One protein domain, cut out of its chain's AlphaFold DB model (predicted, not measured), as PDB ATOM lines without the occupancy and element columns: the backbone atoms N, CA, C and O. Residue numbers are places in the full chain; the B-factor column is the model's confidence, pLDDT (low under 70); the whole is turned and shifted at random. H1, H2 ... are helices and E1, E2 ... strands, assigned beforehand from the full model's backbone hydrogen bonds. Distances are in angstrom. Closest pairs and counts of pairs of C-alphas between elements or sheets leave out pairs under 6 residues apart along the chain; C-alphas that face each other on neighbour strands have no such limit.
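What this domain is: This is residues 546 to 647 of the 866 residues of the protein "Lipoprotein associated domain-containing protein" of Mycoplasma agassizii (UniProt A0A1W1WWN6). A long strand hairpin, E3 and E4, in a strongly twisted sheet makes a wall with H1 packed lengthwise on it, and a helical hairpin, H2 and H3, grazes the sheet. The shorter strands E1 and E2 pair with opposite ends of E3, on the side away from E4. You have 102 residues with three named helices and four named strands, along the chain first H1, H2 and H3, then the strands from E1 to E4; in the branched sheet E3 is the antiparallel neighbour of E1, of E2 and of E4, and the class is mixed, helices and strands. The whole is compact, with a radius of gyration of the C-alphas of 13.3 A, spanning 39 by 28 by 25 A.

How they stand to each other: Start at H1, residues 546 to 554: it runs along E3, residues 622 to 632, at 11 degrees on the local plane, at a height over the sheet of 7.9 A. Its closest C-alphas to E4, residues 639 to 646, are Asn 554 and Phe 644, 5.1 A apart. Next, H2, residues 564 to 574, touches H3, residues 580 to 590, in a hairpin with a shallow tilt of 31 degrees, opposite ways; the closest C-alphas, of Leu 570 and Leu 586, are 6.0 A apart. H2 only grazes the sheet with residues 571 to 574, H3 with 580 to 584. Every O i to N i+4 pair is within hydrogen-bond range in H1 and H3; in H2 2 of 7 are, beside 6 of 8 O i to N i+3 pairs. E1, residues 604 to 606, is antiparallel to E3, with N 605 and O 631 at 3.0 A. E2, residues 613 to 617, E3 and E4 form a meander, each strand the antiparallel neighbour of the one before: look at N 614 and O 625, 2.9 A, and N 628 and O 642, 2.9 A.

Where its parts are: Find C-alpha 546 at (47.738, -16.613, -43.564), where H1 begins its 11.9 A. H2 covers 16.3 A and H3 15.4 A, then E1 and E2 follow. E3 runs 32.1 A from C-alpha 622 at (28.878, -11.765, -22.172), and E4, 23.2 A from first to last C-alpha, ends at C-alpha 646 at (30.245, -13.639, -30.689).

The domain as a whole: The farthest C-alphas, of Glu 619 and Asn 634, are 42.9 A apart. The printed part has no cut; its long link is residues 591 to 603, from H3 to E1. Mean pLDDT of the printed part is 91.9, and no printed residue is under 70.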
ATOM      1  N   ILE A 546      48.031 -16.435 -44.991       88.44
ATOM      2  CA  ILE A 546      47.738 -16.613 -43.564       88.44
ATOM      3  C   ILE A 546      47.180 -15.331 -42.932       88.44
ATOM      4  O   ILE A 546      46.304 -15.422 -42.078       88.44
ATOM      5  N   ASP A 547      47.611 -14.151 -43.394       88.06
ATOM      6  CA  ASP A 547      47.120 -12.858 -42.911       88.06
ATOM      7  C   ASP A 547      45.703 -12.578 -43.426       88.06
ATOM      8  O   ASP A 547      44.861 -12.060 -42.692       88.06
ATOM      9  N   GLU A 548      45.416 -12.946 -44.681       87.88
ATOM     10  CA  GLU A 548      44.075 -12.820 -45.268       87.88
ATOM     11  C   GLU A 548      43.085 -13.777 -44.588       87.88
ATOM     12  O   GLU A 548      42.022 -13.342 -44.146       87.88
ATOM     13  N   LEU A 549      43.466 -15.043 -44.384       93.12
ATOM     14  CA  LEU A 549      42.645 -16.008 -43.650       93.12
ATOM     15  C   LEU A 549      42.440 -15.575 -42.195       93.12
ATOM     16  O   LEU A 549      41.333 -15.674 -41.665       93.12
ATOM     17  N   ALA A 550      43.487 -15.063 -41.542       94.25
ATOM     18  CA  ALA A 550      43.368 -14.532 -40.194       94.25
ATOM     19  C   ALA A 550      42.402 -13.350 -40.133       94.25
ATOM     20  O   ALA A 550      41.598 -13.262 -39.208       94.25
ATOM     21  N   LYS A 551      42.432 -12.464 -41.133       93.31
ATOM     22  CA  LYS A 551      41.494 -11.347 -41.251       93.31
ATOM     23  C   LYS A 551      40.054 -11.825 -41.449       93.31
ATOM     24  O   LYS A 551      39.165 -11.287 -40.789       93.31
ATOM     25  N   ASP A 552      39.826 -12.820 -42.303       94.81
ATOM     26  CA  ASP A 552      38.502 -13.421 -42.509       94.81
ATOM     27  C   ASP A 552      37.948 -13.993 -41.192       94.81
ATOM     28  O   ASP A 552      36.802 -13.727 -40.830       94.81
ATOM     29  N   ILE A 553      38.779 -14.709 -40.424       96.69
ATOM     30  CA  ILE A 553      38.389 -15.284 -39.126       96.69
ATOM     31  C   ILE A 553      38.195 -14.199 -38.059       96.69
ATOM     32  O   ILE A 553      37.228 -14.255 -37.310       96.69
ATOM     33  N   ASN A 554      39.066 -13.192 -37.983       96.94
ATOM     34  CA  ASN A 554      38.955 -12.114 -36.991       96.94
ATOM     35  C   ASN A 554      37.685 -11.276 -37.176       96.94
ATOM     36  O   ASN A 554      37.099 -10.805 -36.202       96.94
ATOM     37  N   ASN A 555      37.246 -11.110 -38.424       96.38
ATOM     38  CA  ASN A 555      36.011 -10.404 -38.754       96.38
ATOM     39  C   ASN A 555      34.775 -11.307 -38.707       96.38
ATOM     40  O   ASN A 555      33.674 -10.827 -38.972       96.38
ATOM     41  N   TRP A 556      34.933 -12.597 -38.411       97.19
ATOM     42  CA  TRP A 556      33.853 -13.567 -38.485       97.19
ATOM     43  C   TRP A 556      32.685 -13.187 -37.570       97.19
ATOM     44  O   TRP A 556      32.840 -12.954 -36.369       97.19
ATOM     45  N   LYS A 557      31.483 -13.186 -38.143       95.25
ATOM     46  CA  LYS A 557      30.209 -13.127 -37.428       95.25
ATOM     47  C   LYS A 557      29.393 -14.365 -37.761       95.25
ATOM     48  O   LYS A 557      29.416 -14.846 -38.894       95.25
ATOM     49  N   VAL A 558      28.611 -14.829 -36.792       95.00
ATOM     50  CA  VAL A 558      27.636 -15.899 -37.019       95.00
ATOM     51  C   VAL A 558      26.499 -15.395 -37.916       95.00
ATOM     52  O   VAL A 558      26.094 -14.235 -37.811       95.00
ATOM     53  N   LYS A 559      25.958 -16.252 -38.783       93.69
ATOM     54  CA  LYS A 559      24.714 -15.965 -39.513       93.69
ATOM     55  C   LYS A 559      23.530 -15.764 -38.552       93.69
ATOM     56  O   LYS A 559      23.434 -16.434 -37.525       93.69
ATOM     57  N   GLU A 560      22.622 -14.846 -38.885       86.50
ATOM     58  CA  GLU A 560      21.505 -14.466 -38.002       86.50
ATOM     59  C   GLU A 560      20.368 -15.502 -37.956       86.50
ATOM     60  O   GLU A 560      19.647 -15.587 -36.965       86.50
ATOM     61  N   ASP A 561      20.221 -16.315 -39.002       87.44
ATOM     62  CA  ASP A 561      19.145 -17.295 -39.194       87.44
ATOM     63  C   ASP A 561      19.496 -18.705 -38.685       87.44
ATOM     64  O   ASP A 561      18.920 -19.702 -39.122       87.44
ATOM     65  N   ILE A 562      20.448 -18.808 -37.754       92.94
ATOM     66  CA  ILE A 562      20.866 -20.090 -37.186       92.94
ATOM     67  C   ILE A 562      19.776 -20.708 -36.297       92.94
ATOM     68  O   ILE A 562      19.189 -20.066 -35.425       92.94
ATOM     69  N   THR A 563      19.522 -21.998 -36.501       92.25
ATOM     70  CA  THR A 563      18.549 -22.781 -35.731       92.25
ATOM     71  C   THR A 563      19.191 -23.508 -34.546       92.25
ATOM     72  O   THR A 563      20.395 -23.774 -34.515       92.25
ATOM     73  N   LEU A 564      18.366 -23.937 -33.582       89.25
ATOM     74  CA  LEU A 564      18.825 -24.743 -32.442       89.25
ATOM     75  C   LEU A 564      19.444 -26.090 -32.869       89.25
ATOM     76  O   LEU A 564      20.351 -26.593 -32.213       89.25
ATOM     77  N   SER A 565      18.983 -26.700 -33.962       89.69
ATOM     78  CA  SER A 565      19.612 -27.917 -34.492       89.69
ATOM     79  C   SER A 565      21.003 -27.645 -35.044       89.69
ATOM     80  O   SER A 565      21.917 -28.431 -34.808       89.69
ATOM     81  N   GLU A 566      21.181 -26.529 -35.748       93.69
ATOM     82  CA  GLU A 566      22.464 -26.197 -36.353       93.69
ATOM     83  C   GLU A 566      23.491 -25.730 -35.312       93.69
ATOM     84  O   GLU A 566      24.667 -26.074 -35.422       93.69
ATOM     85  N   ILE A 567      23.080 -25.037 -34.238       93.06
ATOM     86  CA  ILE A 567      24.039 -24.667 -33.184       93.06
ATOM     87  C   ILE A 567      24.631 -25.897 -32.478       93.06
ATOM     88  O   ILE A 567      25.781 -25.862 -32.039       93.06
ATOM     89  N   ARG A 568      23.900 -27.020 -32.397       89.44
ATOM     90  CA  ARG A 568      24.451 -28.277 -31.853       89.44
ATOM     91  C   ARG A 568      25.625 -28.788 -32.682       89.44
ATOM     92  O   ARG A 568      26.532 -29.408 -32.133       89.44
ATOM     93  N   GLU A 569      25.619 -28.516 -33.982       92.62
ATOM     94  CA  GLU A 569      26.738 -28.816 -34.864       92.62
ATOM     95  C   GLU A 569      27.903 -27.852 -34.620       92.62
ATOM     96  O   GLU A 569      29.016 -28.313 -34.376       92.62
ATOM     97  N   LEU A 570      27.650 -26.538 -34.573       92.81
ATOM     98  CA  LEU A 570      28.687 -25.532 -34.294       92.81
ATOM     99  C   LEU A 570      29.366 -25.745 -32.931       92.81
ATOM    100  O   LEU A 570      30.573 -25.544 -32.788       92.81
ATOM    101  N   ARG A 571      28.621 -26.238 -31.934       89.88
ATOM    102  CA  ARG A 571      29.141 -26.588 -30.603       89.88
ATOM    103  C   ARG A 571      30.324 -27.562 -30.663       89.88
ATOM    104  O   ARG A 571      31.147 -27.548 -29.747       89.88
ATOM    105  N   LYS A 572      30.456 -28.373 -31.720       89.12
ATOM    106  CA  LYS A 572      31.590 -29.295 -31.900       89.12
ATOM    107  C   LYS A 572      32.950 -28.591 -31.864       89.12
ATOM    108  O   LYS A 572      33.904 -29.233 -31.440       89.12
ATOM    109  N   ILE A 573      33.041 -27.294 -32.197       90.69
ATOM    110  CA  ILE A 573      34.288 -26.503 -32.073       90.69
ATOM    111  C   ILE A 573      34.857 -26.544 -30.645       90.69
ATOM    112  O   ILE A 573      36.060 -26.424 -30.442       90.69
ATOM    113  N   LYS A 574      34.013 -26.759 -29.632       86.25
ATOM    114  CA  LYS A 574      34.438 -26.863 -28.234       86.25
ATOM    115  C   LYS A 574      35.104 -28.209 -27.889       86.25
ATOM    116  O   LYS A 574      35.714 -28.334 -26.826       86.25
ATOM    117  N   ASN A 575      34.971 -29.231 -28.737       78.38
ATOM    118  CA  ASN A 575      35.510 -30.563 -28.469       78.38
ATOM    119  C   ASN A 575      37.040 -30.564 -28.553       78.38
ATOM    120  O   ASN A 575      37.622 -29.988 -29.462       78.38
ATOM    121  N   THR A 576      37.704 -31.277 -27.643       70.75
ATOM    122  CA  THR A 576      39.177 -31.312 -27.569       70.75
ATOM    123  C   THR A 576      39.851 -32.085 -28.704       70.75
ATOM    124  O   THR A 576      41.056 -31.949 -28.869       70.75
ATOM    125  N   ASN A 577      39.095 -32.877 -29.474       78.75
ATOM    126  CA  ASN A 577      39.618 -33.774 -30.515       78.75
ATOM    127  C   ASN A 577      39.083 -33.422 -31.916       78.75
ATOM    128  O   ASN A 577      38.991 -34.294 -32.776       78.75
ATOM    129  N   ILE A 578      38.653 -32.177 -32.127       89.94
ATOM    130  CA  ILE A 578      38.250 -31.710 -33.456       89.94
ATOM    131  C   ILE A 578      39.499 -31.394 -34.285       89.94
ATOM    132  O   ILE A 578      40.437 -30.774 -33.781       89.94
ATOM    133  N   ASP A 579      39.535 -31.837 -35.538       91.75
ATOM    134  CA  ASP A 579      40.622 -31.488 -36.448       91.75
ATOM    135  C   ASP A 579      40.446 -30.068 -37.014       91.75
ATOM    136  O   ASP A 579      39.348 -29.505 -37.039       91.75
ATOM    137  N   SER A 580      41.543 -29.467 -37.476       94.38
ATOM    138  CA  SER A 580      41.531 -28.102 -38.016       94.38
ATOM    139  C   SER A 580      40.613 -27.940 -39.232       94.38
ATOM    140  O   SER A 580      40.021 -26.878 -39.403       94.38
ATOM    141  N   LYS A 581      40.474 -28.975 -40.073       94.56
ATOM    142  CA  LYS A 581      39.631 -28.928 -41.275       94.56
ATOM    143  C   LYS A 581      38.161 -28.805 -40.886       94.56
ATOM    144  O   LYS A 581      37.453 -27.981 -41.457       94.56
ATOM    145  N   GLU A 582      37.723 -29.557 -39.886       94.62
ATOM    146  CA  GLU A 582      36.369 -29.467 -39.355       94.62
ATOM    147  C   GLU A 582      36.117 -28.115 -38.672       94.62
ATOM    148  O   GLU A 582      35.042 -27.543 -38.843       94.62
ATOM    149  N   VAL A 583      37.107 -27.533 -37.977       95.56
ATOM    150  CA  VAL A 583      36.981 -26.158 -37.452       95.56
ATOM    151  C   VAL A 583      36.728 -25.161 -38.586       95.56
ATOM    152  O   VAL A 583      35.784 -24.378 -38.494       95.56
ATOM    153  N   PHE A 584      37.511 -25.203 -39.671       96.69
ATOM    154  CA  PHE A 584      37.287 -24.323 -40.824       96.69
ATOM    155  C   PHE A 584      35.926 -24.564 -41.483       96.69
ATOM    156  O   PHE A 584      35.226 -23.599 -41.770       96.69
ATOM    157  N   ASN A 585      35.505 -25.823 -41.657       96.12
ATOM    158  CA  ASN A 585      34.184 -26.149 -42.203       96.12
ATOM    159  C   ASN A 585      33.057 -25.522 -41.375       96.12
ATOM    160  O   ASN A 585      32.123 -24.948 -41.937       96.12
ATOM    161  N   LEU A 586      33.146 -25.616 -40.046       95.69
ATOM    162  CA  LEU A 586      32.158 -25.035 -39.144       95.69
ATOM    163  C   LEU A 586      32.177 -23.504 -39.224       95.69
ATOM    164  O   LEU A 586      31.118 -22.901 -39.374       95.69
ATOM    165  N   LEU A 587      33.348 -22.863 -39.199       96.19
ATOM    166  CA  LEU A 587      33.430 -21.408 -39.350       96.19
ATOM    167  C   LEU A 587      32.847 -20.947 -40.697       96.19
ATOM    168  O   LEU A 587      32.009 -20.051 -40.718       96.19
ATOM    169  N   THR A 588      33.192 -21.596 -41.808       96.31
ATOM    170  CA  THR A 588      32.672 -21.247 -43.139       96.31
ATOM    171  C   THR A 588      31.163 -21.464 -43.241       96.31
ATOM    172  O   THR A 588      30.446 -20.587 -43.717       96.31
ATOM    173  N   LYS A 589      30.647 -22.601 -42.754       95.44
ATOM    174  CA  LYS A 589      29.213 -22.934 -42.794       95.44
ATOM    175  C   LYS A 589      28.353 -21.955 -41.994       95.44
ATOM    176  O   LYS A 589      27.206 -21.698 -42.359       95.44
ATOM    177  N   PHE A 590      28.889 -21.454 -40.885       96.12
ATOM    178  CA  PHE A 590      28.165 -20.602 -39.947       96.12
ATOM    179  C   PHE A 590      28.480 -19.112 -40.083       96.12
ATOM    180  O   PHE A 590      27.922 -18.317 -39.326       96.12
ATOM    181  N   ALA A 591      29.320 -18.730 -41.046       95.94
ATOM    182  CA  ALA A 591      29.639 -17.343 -41.344       95.94
ATOM    183  C   ALA A 591      28.413 -16.571 -41.859       95.94
ATOM    184  O   ALA A 591      27.601 -17.078 -42.637       95.94
ATOM    185  N   SER A 592      28.295 -15.312 -41.441       94.94
ATOM    186  CA  SER A 592      27.318 -14.377 -41.990       94.94
ATOM    187  C   SER A 592      27.642 -14.022 -43.448       94.94
ATOM    188  O   SER A 592      28.793 -14.097 -43.881       94.94
ATOM    189  N   LYS A 593      26.638 -13.552 -44.200       92.56
ATOM    190  CA  LYS A 593      26.844 -13.042 -45.569       92.56
ATOM    191  C   LYS A 593      27.762 -11.815 -45.624       92.56
ATOM    192  O   LYS A 593      28.383 -11.585 -46.654       92.56
ATOM    193  N   GLU A 594      27.833 -11.034 -44.544       91.69
ATOM    194  CA  GLU A 594      28.704  -9.853 -44.446       91.69
ATOM    195  C   GLU A 594      30.176 -10.227 -44.253       91.69
ATOM    196  O   GLU A 594      31.067  -9.464 -44.614       91.69
ATOM    197  N   THR A 595      30.430 -11.387 -43.646       94.50
ATOM    198  CA  THR A 595      31.758 -11.803 -43.185       94.50
ATOM    199  C   THR A 595      32.054 -13.253 -43.594       94.50
ATOM    200  O   THR A 595      32.270 -14.095 -42.714       94.50
ATOM    201  N   PRO A 596      32.002 -13.594 -44.898       93.31
ATOM    202  CA  PRO A 596      32.329 -14.934 -45.364       93.31
ATOM    203  C   PRO A 596      33.827 -15.217 -45.199       93.31
ATOM    204  O   PRO A 596      34.652 -14.313 -45.305       93.31
ATOM    205  N   ILE A 597      34.181 -16.489 -45.006       92.31
ATOM    206  CA  ILE A 597      35.572 -16.940 -45.123       92.31
ATOM    207  C   ILE A 597      35.817 -17.270 -46.594       92.31
ATOM    208  O   ILE A 597      35.327 -18.283 -47.093       92.31
ATOM    209  N   LEU A 598      36.516 -16.377 -47.295       88.38
ATOM    210  CA  LEU A 598      36.800 -16.503 -48.729       88.38
ATOM    211  C   LEU A 598      38.194 -17.078 -48.976       88.38
ATOM    212  O   LEU A 598      38.433 -17.723 -49.997       88.38
ATOM    213  N   THR A 599      39.112 -16.844 -48.042       88.56
ATOM    214  CA  THR A 599      40.486 -17.326 -48.134       88.56
ATOM    215  C   THR A 599      40.534 -18.836 -47.904       88.56
ATOM    216  O   THR A 599      39.992 -19.346 -46.924       88.56
ATOM    217  N   SER A 600      41.198 -19.571 -48.805       87.94
ATOM    218  CA  SER A 600      41.336 -21.026 -48.676       87.94
ATOM    219  C   SER A 600      42.128 -21.405 -47.423       87.94
ATOM    220  O   SER A 600      43.208 -20.874 -47.162       87.94
ATOM    221  N   SER A 601      41.616 -22.385 -46.681       92.12
ATOM    222  CA  SER A 601      42.244 -22.931 -45.478       92.12
ATOM    223  C   SER A 601      43.011 -24.239 -45.720       92.12
ATOM    224  O   SER A 601      43.485 -24.858 -44.770       92.12
ATOM    225  N   GLU A 602      43.139 -24.698 -46.972       90.38
ATOM    226  CA  GLU A 602      43.687 -26.022 -47.315       90.38
ATOM    227  C   GLU A 602      45.110 -26.245 -46.772       90.38
ATOM    228  O   GLU A 602      45.403 -27.284 -46.171       90.38
ATOM    229  N   ASN A 603      45.960 -25.223 -46.891       91.12
ATOM    230  CA  ASN A 603      47.355 -25.237 -46.442       91.12
ATOM    231  C   ASN A 603      47.540 -24.775 -44.991       91.12
ATOM    232  O   ASN A 603      48.673 -24.628 -44.537       91.12
ATOM    233  N   TYR A 604      46.449 -24.554 -44.259       94.81
ATOM    234  CA  TYR A 604      46.484 -24.011 -42.908       94.81
ATOM    235  C   TYR A 604      45.895 -24.985 -41.897       94.81
ATOM    236  O   TYR A 604      45.051 -25.832 -42.197       94.81
ATOM    237  N   GLU A 605      46.374 -24.873 -40.671       95.62
ATOM    238  CA  GLU A 605      45.861 -25.597 -39.519       95.62
ATOM    239  C   GLU A 605      45.921 -24.718 -38.274       95.62
ATOM    240  O   GLU A 605      46.683 -23.755 -38.214       95.62
ATOM    241  N   PHE A 606      45.127 -25.054 -37.265       94.94
ATOM    242  CA  PHE A 606      45.297 -24.488 -35.939       94.94
ATOM    243  C   PHE A 606      46.413 -25.243 -35.213       94.94
ATOM    244  O   PHE A 606      46.389 -26.471 -35.151       94.94
ATOM    245  N   VAL A 607      47.359 -24.513 -34.614       93.38
ATOM    246  CA  VAL A 607      48.443 -25.081 -33.784       93.38
ATOM    247  C   VAL A 607      47.876 -25.951 -32.660       93.38
ATOM    248  O   VAL A 607      48.451 -26.977 -32.303       93.38
ATOM    249  N   SER A 608      46.737 -25.539 -32.107       90.25
ATOM    250  CA  SER A 608      45.950 -26.289 -31.138       90.25
ATOM    251  C   SER A 608      44.473 -26.037 -31.406       90.25
ATOM    252  O   SER A 608      44.057 -24.886 -31.531       90.25
ATOM    253  N   THR A 609      43.677 -27.103 -31.441       89.12
ATOM    254  CA  THR A 609      42.209 -27.029 -31.477       89.12
ATOM    255  C   THR A 609      41.583 -27.177 -30.090       89.12
ATOM    256  O   THR A 609      40.364 -27.134 -29.926       89.12
ATOM    257  N   THR A 610      42.404 -27.312 -29.044       85.94
ATOM    258  CA  THR A 610      41.901 -27.395 -27.673       85.94
ATOM    259  C   THR A 610      41.501 -26.011 -27.167       85.94
ATOM    260  O   THR A 610      42.266 -25.055 -27.267       85.94
ATOM    261  N   LYS A 611      40.298 -25.911 -26.585       83.88
ATOM    262  CA  LYS A 611      39.761 -24.677 -25.979       83.88
ATOM    263  C   LYS A 611      39.721 -23.470 -26.936       83.88
ATOM    264  O   LYS A 611      39.899 -22.343 -26.489       83.88
ATOM    265  N   LEU A 612      39.431 -23.700 -28.222       91.75
ATOM    266  CA  LEU A 612      39.269 -22.614 -29.200       91.75
ATOM    267  C   LEU A 612      38.168 -21.623 -28.817       91.75
ATOM    268  O   LEU A 612      38.255 -20.462 -29.186       91.75
ATOM    269  N   ILE A 613      37.144 -22.077 -28.086       92.12
ATOM    270  CA  ILE A 613      36.069 -21.231 -27.564       92.12
ATOM    271  C   ILE A 613      36.120 -21.219 -26.037       92.12
ATOM    272  O   ILE A 613      36.061 -22.271 -25.392       92.12
ATOM    273  N   THR A 614      36.142 -20.019 -25.466       90.06
ATOM    274  CA  THR A 614      35.919 -19.748 -24.042       90.06
ATOM    275  C   THR A 614      34.782 -18.739 -23.873       90.06
ATOM    276  O   THR A 614      34.359 -18.106 -24.836       90.06
ATOM    277  N   LEU A 615      34.235 -18.607 -22.663       90.50
ATOM    278  CA  LEU A 615      33.281 -17.538 -22.356       90.50
ATOM    279  C   LEU A 615      34.039 -16.338 -21.785       90.50
ATOM    280  O   LEU A 615      34.767 -16.472 -20.804       90.50
ATOM    281  N   ASP A 616      33.847 -15.178 -22.403       91.50
ATOM    282  CA  ASP A 616      34.283 -13.873 -21.916       91.50
ATOM    283  C   ASP A 616      33.096 -13.219 -21.202       91.50
ATOM    284  O   ASP A 616      32.148 -12.750 -21.838       91.50
ATOM    285  N   ILE A 617      33.117 -13.285 -19.870       89.88
ATOM    286  CA  ILE A 617      32.057 -12.792 -18.987       89.88
ATOM    287  C   ILE A 617      32.568 -11.523 -18.306       89.88
ATOM    288  O   ILE A 617      33.481 -11.584 -17.482       89.88
ATOM    289  N   GLN A 618      31.957 -10.389 -18.637       87.00
ATOM    290  CA  GLN A 618      32.251  -9.069 -18.084       87.00
ATOM    291  C   GLN A 618      31.016  -8.518 -17.362       87.00
ATOM    292  O   GLN A 618      29.911  -9.030 -17.527       87.00
ATOM    293  N   GLU A 619      31.172  -7.444 -16.587       83.12
ATOM    294  CA  GLU A 619      30.051  -6.846 -15.841       83.12
ATOM    295  C   GLU A 619      28.907  -6.364 -16.748       83.12
ATOM    296  O   GLU A 619      27.742  -6.403 -16.356       83.12
ATOM    297  N   THR A 620      29.225  -5.928 -17.970       87.38
ATOM    298  CA  THR A 620      28.268  -5.322 -18.910       87.38
ATOM    299  C   THR A 620      28.059  -6.122 -20.189       87.38
ATOM    300  O   THR A 620      27.145  -5.813 -20.950       87.38
ATOM    301  N   SER A 621      28.850  -7.169 -20.437       91.38
ATOM    302  CA  SER A 621      28.697  -8.006 -21.627       91.38
ATOM    303  C   SER A 621      29.067  -9.460 -21.363       91.38
ATOM    304  O   SER A 621      29.891  -9.768 -20.506       91.38
ATOM    305  N   VAL A 622      28.467 -10.364 -22.133       93.81
ATOM    306  CA  VAL A 622      28.878 -11.765 -22.172       93.81
ATOM    307  C   VAL A 622      28.938 -12.231 -23.615       93.81
ATOM    308  O   VAL A 622      27.994 -12.044 -24.380       93.81
ATOM    309  N   ASN A 623      30.065 -12.824 -23.987       94.56
ATOM    310  CA  ASN A 623      30.306 -13.344 -25.324       94.56
ATOM    311  C   ASN A 623      31.069 -14.663 -25.234       94.56
ATOM    312  O   ASN A 623      31.765 -14.945 -24.262       94.56
ATOM    313  N   ALA A 624      30.985 -15.463 -26.283       93.56
ATOM    314  CA  ALA A 624      31.980 -16.473 -26.559       93.56
ATOM    315  C   ALA A 624      33.176 -15.810 -27.252       93.56
ATOM    316  O   ALA A 624      33.019 -15.098 -28.244       93.56
ATOM    317  N   LEU A 625      34.368 -16.048 -26.715       94.50
ATOM    318  CA  LEU A 625      35.638 -15.655 -27.299       94.50
ATOM    319  C   LEU A 625      36.202 -16.848 -28.060       94.50
ATOM    320  O   LEU A 625      36.507 -17.880 -27.461       94.50
ATOM    321  N   PHE A 626      36.365 -16.691 -29.368       95.75
ATOM    322  CA  PHE A 626      37.202 -17.586 -30.146       95.75
ATOM    323  C   PHE A 626      38.651 -17.100 -30.072       95.75
ATOM    324  O   PHE A 626      38.915 -15.910 -30.275       95.75
ATOM    325  N   LYS A 627      39.592 -18.000 -29.787       95.50
ATOM    326  CA  LYS A 627      41.030 -17.722 -29.846       95.50
ATOM    327  C   LYS A 627      41.778 -18.936 -30.388       95.50
ATOM    328  O   LYS A 627      41.671 -20.027 -29.836       95.50
ATOM    329  N   GLY A 628      42.570 -18.729 -31.433       94.94
ATOM    330  CA  GLY A 628      43.404 -19.758 -32.046       94.94
ATOM    331  C   GLY A 628      44.693 -19.180 -32.621       94.94
ATOM    332  O   GLY A 628      44.839 -17.968 -32.760       94.94
ATOM    333  N   VAL A 629      45.627 -20.062 -32.966       96.31
ATOM    334  CA  VAL A 629      46.849 -19.708 -33.700       96.31
ATOM    335  C   VAL A 629      46.843 -20.510 -34.990       96.31
ATOM    336  O   VAL A 629      46.878 -21.739 -34.937       96.31
ATOM    337  N   LEU A 630      46.754 -19.827 -36.127       96.50
ATOM    338  CA  LEU A 630      46.910 -20.428 -37.445       96.50
ATOM    339  C   LEU A 630      48.385 -20.726 -37.699       96.50
ATOM    340  O   LEU A 630      49.258 -19.977 -37.265       96.50
ATOM    341  N   ARG A 631      48.649 -21.795 -38.442       95.38
ATOM    342  CA  ARG A 631      49.973 -22.189 -38.917       95.38
ATOM    343  C   ARG A 631      49.882 -22.674 -40.355       95.38
ATOM    344  O   ARG A 631      48.962 -23.414 -40.703       95.38
ATOM    345  N   ASN A 632      50.846 -22.280 -41.180       92.06
ATOM    346  CA  ASN A 632      51.029 -22.850 -42.511       92.06
ATOM    347  C   ASN A 632      51.608 -24.272 -42.393       92.06
ATOM    348  O   ASN A 632      52.668 -24.455 -41.798       92.06
ATOM    349  N   LYS A 633      50.949 -25.276 -42.983       91.31
ATOM    350  CA  LYS A 633      51.395 -26.684 -42.985       91.31
ATOM    351  C   LYS A 633      52.721 -26.889 -43.718       91.31
ATOM    352  O   LYS A 633      53.478 -27.791 -43.384       91.31
ATOM    353  N   ASN A 634      53.003 -26.052 -44.715       87.19
ATOM    354  CA  ASN A 634      54.212 -26.150 -45.534       87.19
ATOM    355  C   ASN A 634      55.382 -25.348 -44.942       87.19
ATOM    356  O   ASN A 634      56.537 -25.614 -45.265       87.19
ATOM    357  N   ASN A 635      55.096 -24.378 -44.068       86.31
ATOM    358  CA  ASN A 635      56.100 -23.581 -43.366       86.31
ATOM    359  C   ASN A 635      55.654 -23.310 -41.924       86.31
ATOM    360  O   ASN A 635      54.999 -22.313 -41.635       86.31
ATOM    361  N   HIS A 636      56.046 -24.183 -40.998       88.69
ATOM    362  CA  HIS A 636      55.588 -24.122 -39.607       88.69
ATOM    363  C   HIS A 636      56.012 -22.855 -38.837       88.69
ATOM    364  O   HIS A 636      55.483 -22.619 -37.750       88.69
ATOM    365  N   ASN A 637      56.934 -22.048 -39.376       88.00
ATOM    366  CA  ASN A 637      57.337 -20.767 -38.791       88.00
ATOM    367  C   ASN A 637      56.357 -19.627 -39.118       88.00
ATOM    368  O   ASN A 637      56.357 -18.610 -38.430       88.00
ATOM    369  N   GLU A 638      55.520 -19.783 -40.147       88.69
ATOM    370  CA  GLU A 638      54.460 -18.831 -40.478       88.69
ATOM    371  C   GLU A 638      53.237 -19.114 -39.608       88.69
ATOM    372  O   GLU A 638      52.480 -20.062 -39.855       88.69
ATOM    373  N   THR A 639      53.055 -18.289 -38.579       93.56
ATOM    374  CA  THR A 639      51.902 -18.353 -37.684       93.56
ATOM    375  C   THR A 639      51.196 -17.010 -37.592       93.56
ATOM    376  O   THR A 639      51.813 -15.966 -37.783       93.56
ATOM    377  N   GLN A 640      49.897 -17.047 -37.301       95.94
ATOM    378  CA  GLN A 640      49.098 -15.844 -37.098       95.94
ATOM    379  C   GLN A 640      48.027 -16.091 -36.034       95.94
ATOM    380  O   GLN A 640      47.287 -17.074 -36.096       95.94
ATOM    381  N   GLU A 641      47.934 -15.203 -35.043       96.19
ATOM    382  CA  GLU A 641      46.866 -15.276 -34.045       96.19
ATOM    383  C   GLU A 641      45.532 -14.831 -34.644       96.19
ATOM    384  O   GLU A 641      45.450 -13.838 -35.374       96.19
ATOM    385  N   VAL A 642      44.473 -15.557 -34.290       97.12
ATOM    386  CA  VAL A 642      43.101 -15.218 -34.653       97.12
ATOM    387  C   VAL A 642      42.205 -15.174 -33.429       97.12
ATOM    388  O   VAL A 642      42.271 -16.033 -32.545       97.12
ATOM    389  N   THR A 643      41.342 -14.168 -33.379       96.88
ATOM    390  CA  THR A 643      40.372 -13.977 -32.318       96.88
ATOM    391  C   THR A 643      39.141 -13.219 -32.797       96.88
ATOM    392  O   THR A 643      39.242 -12.248 -33.543       96.88
ATOM    393  N   PHE A 644      37.970 -13.643 -32.329       96.50
ATOM    394  CA  PHE A 644      36.718 -12.912 -32.499       96.50
ATOM    395  C   PHE A 644      35.806 -13.142 -31.291       96.50
ATOM    396  O   PHE A 644      35.957 -14.122 -30.555       96.50
ATOM    397  N   LYS A 645      34.840 -12.243 -31.090       95.19
ATOM    398  CA  LYS A 645      33.794 -12.372 -30.066       95.19
ATOM    399  C   LYS A 645      32.435 -12.531 -30.729       95.19
ATOM    400  O   LYS A 645      32.146 -11.867 -31.719       95.19
ATOM    401  N   THR A 646      31.594 -13.392 -30.174       94.44
ATOM    402  CA  THR A 646      30.245 -13.639 -30.689       94.44
ATOM    403  C   THR A 646      29.317 -14.086 -29.568       94.44
ATOM    404  O   THR A 646      29.739 -14.766 -28.640       94.44
ATOM    405  N   ASP A 647      28.035 -13.759 -29.659       92.00
ATOM    406  CA  ASP A 647      26.999 -14.334 -28.798       92.00
ATOM    407  C   ASP A 647      26.296 -15.537 -29.450       92.00
ATOM    408  O   ASP A 647      25.290 -16.033 -28.936       92.00
TER     409      ASP A 647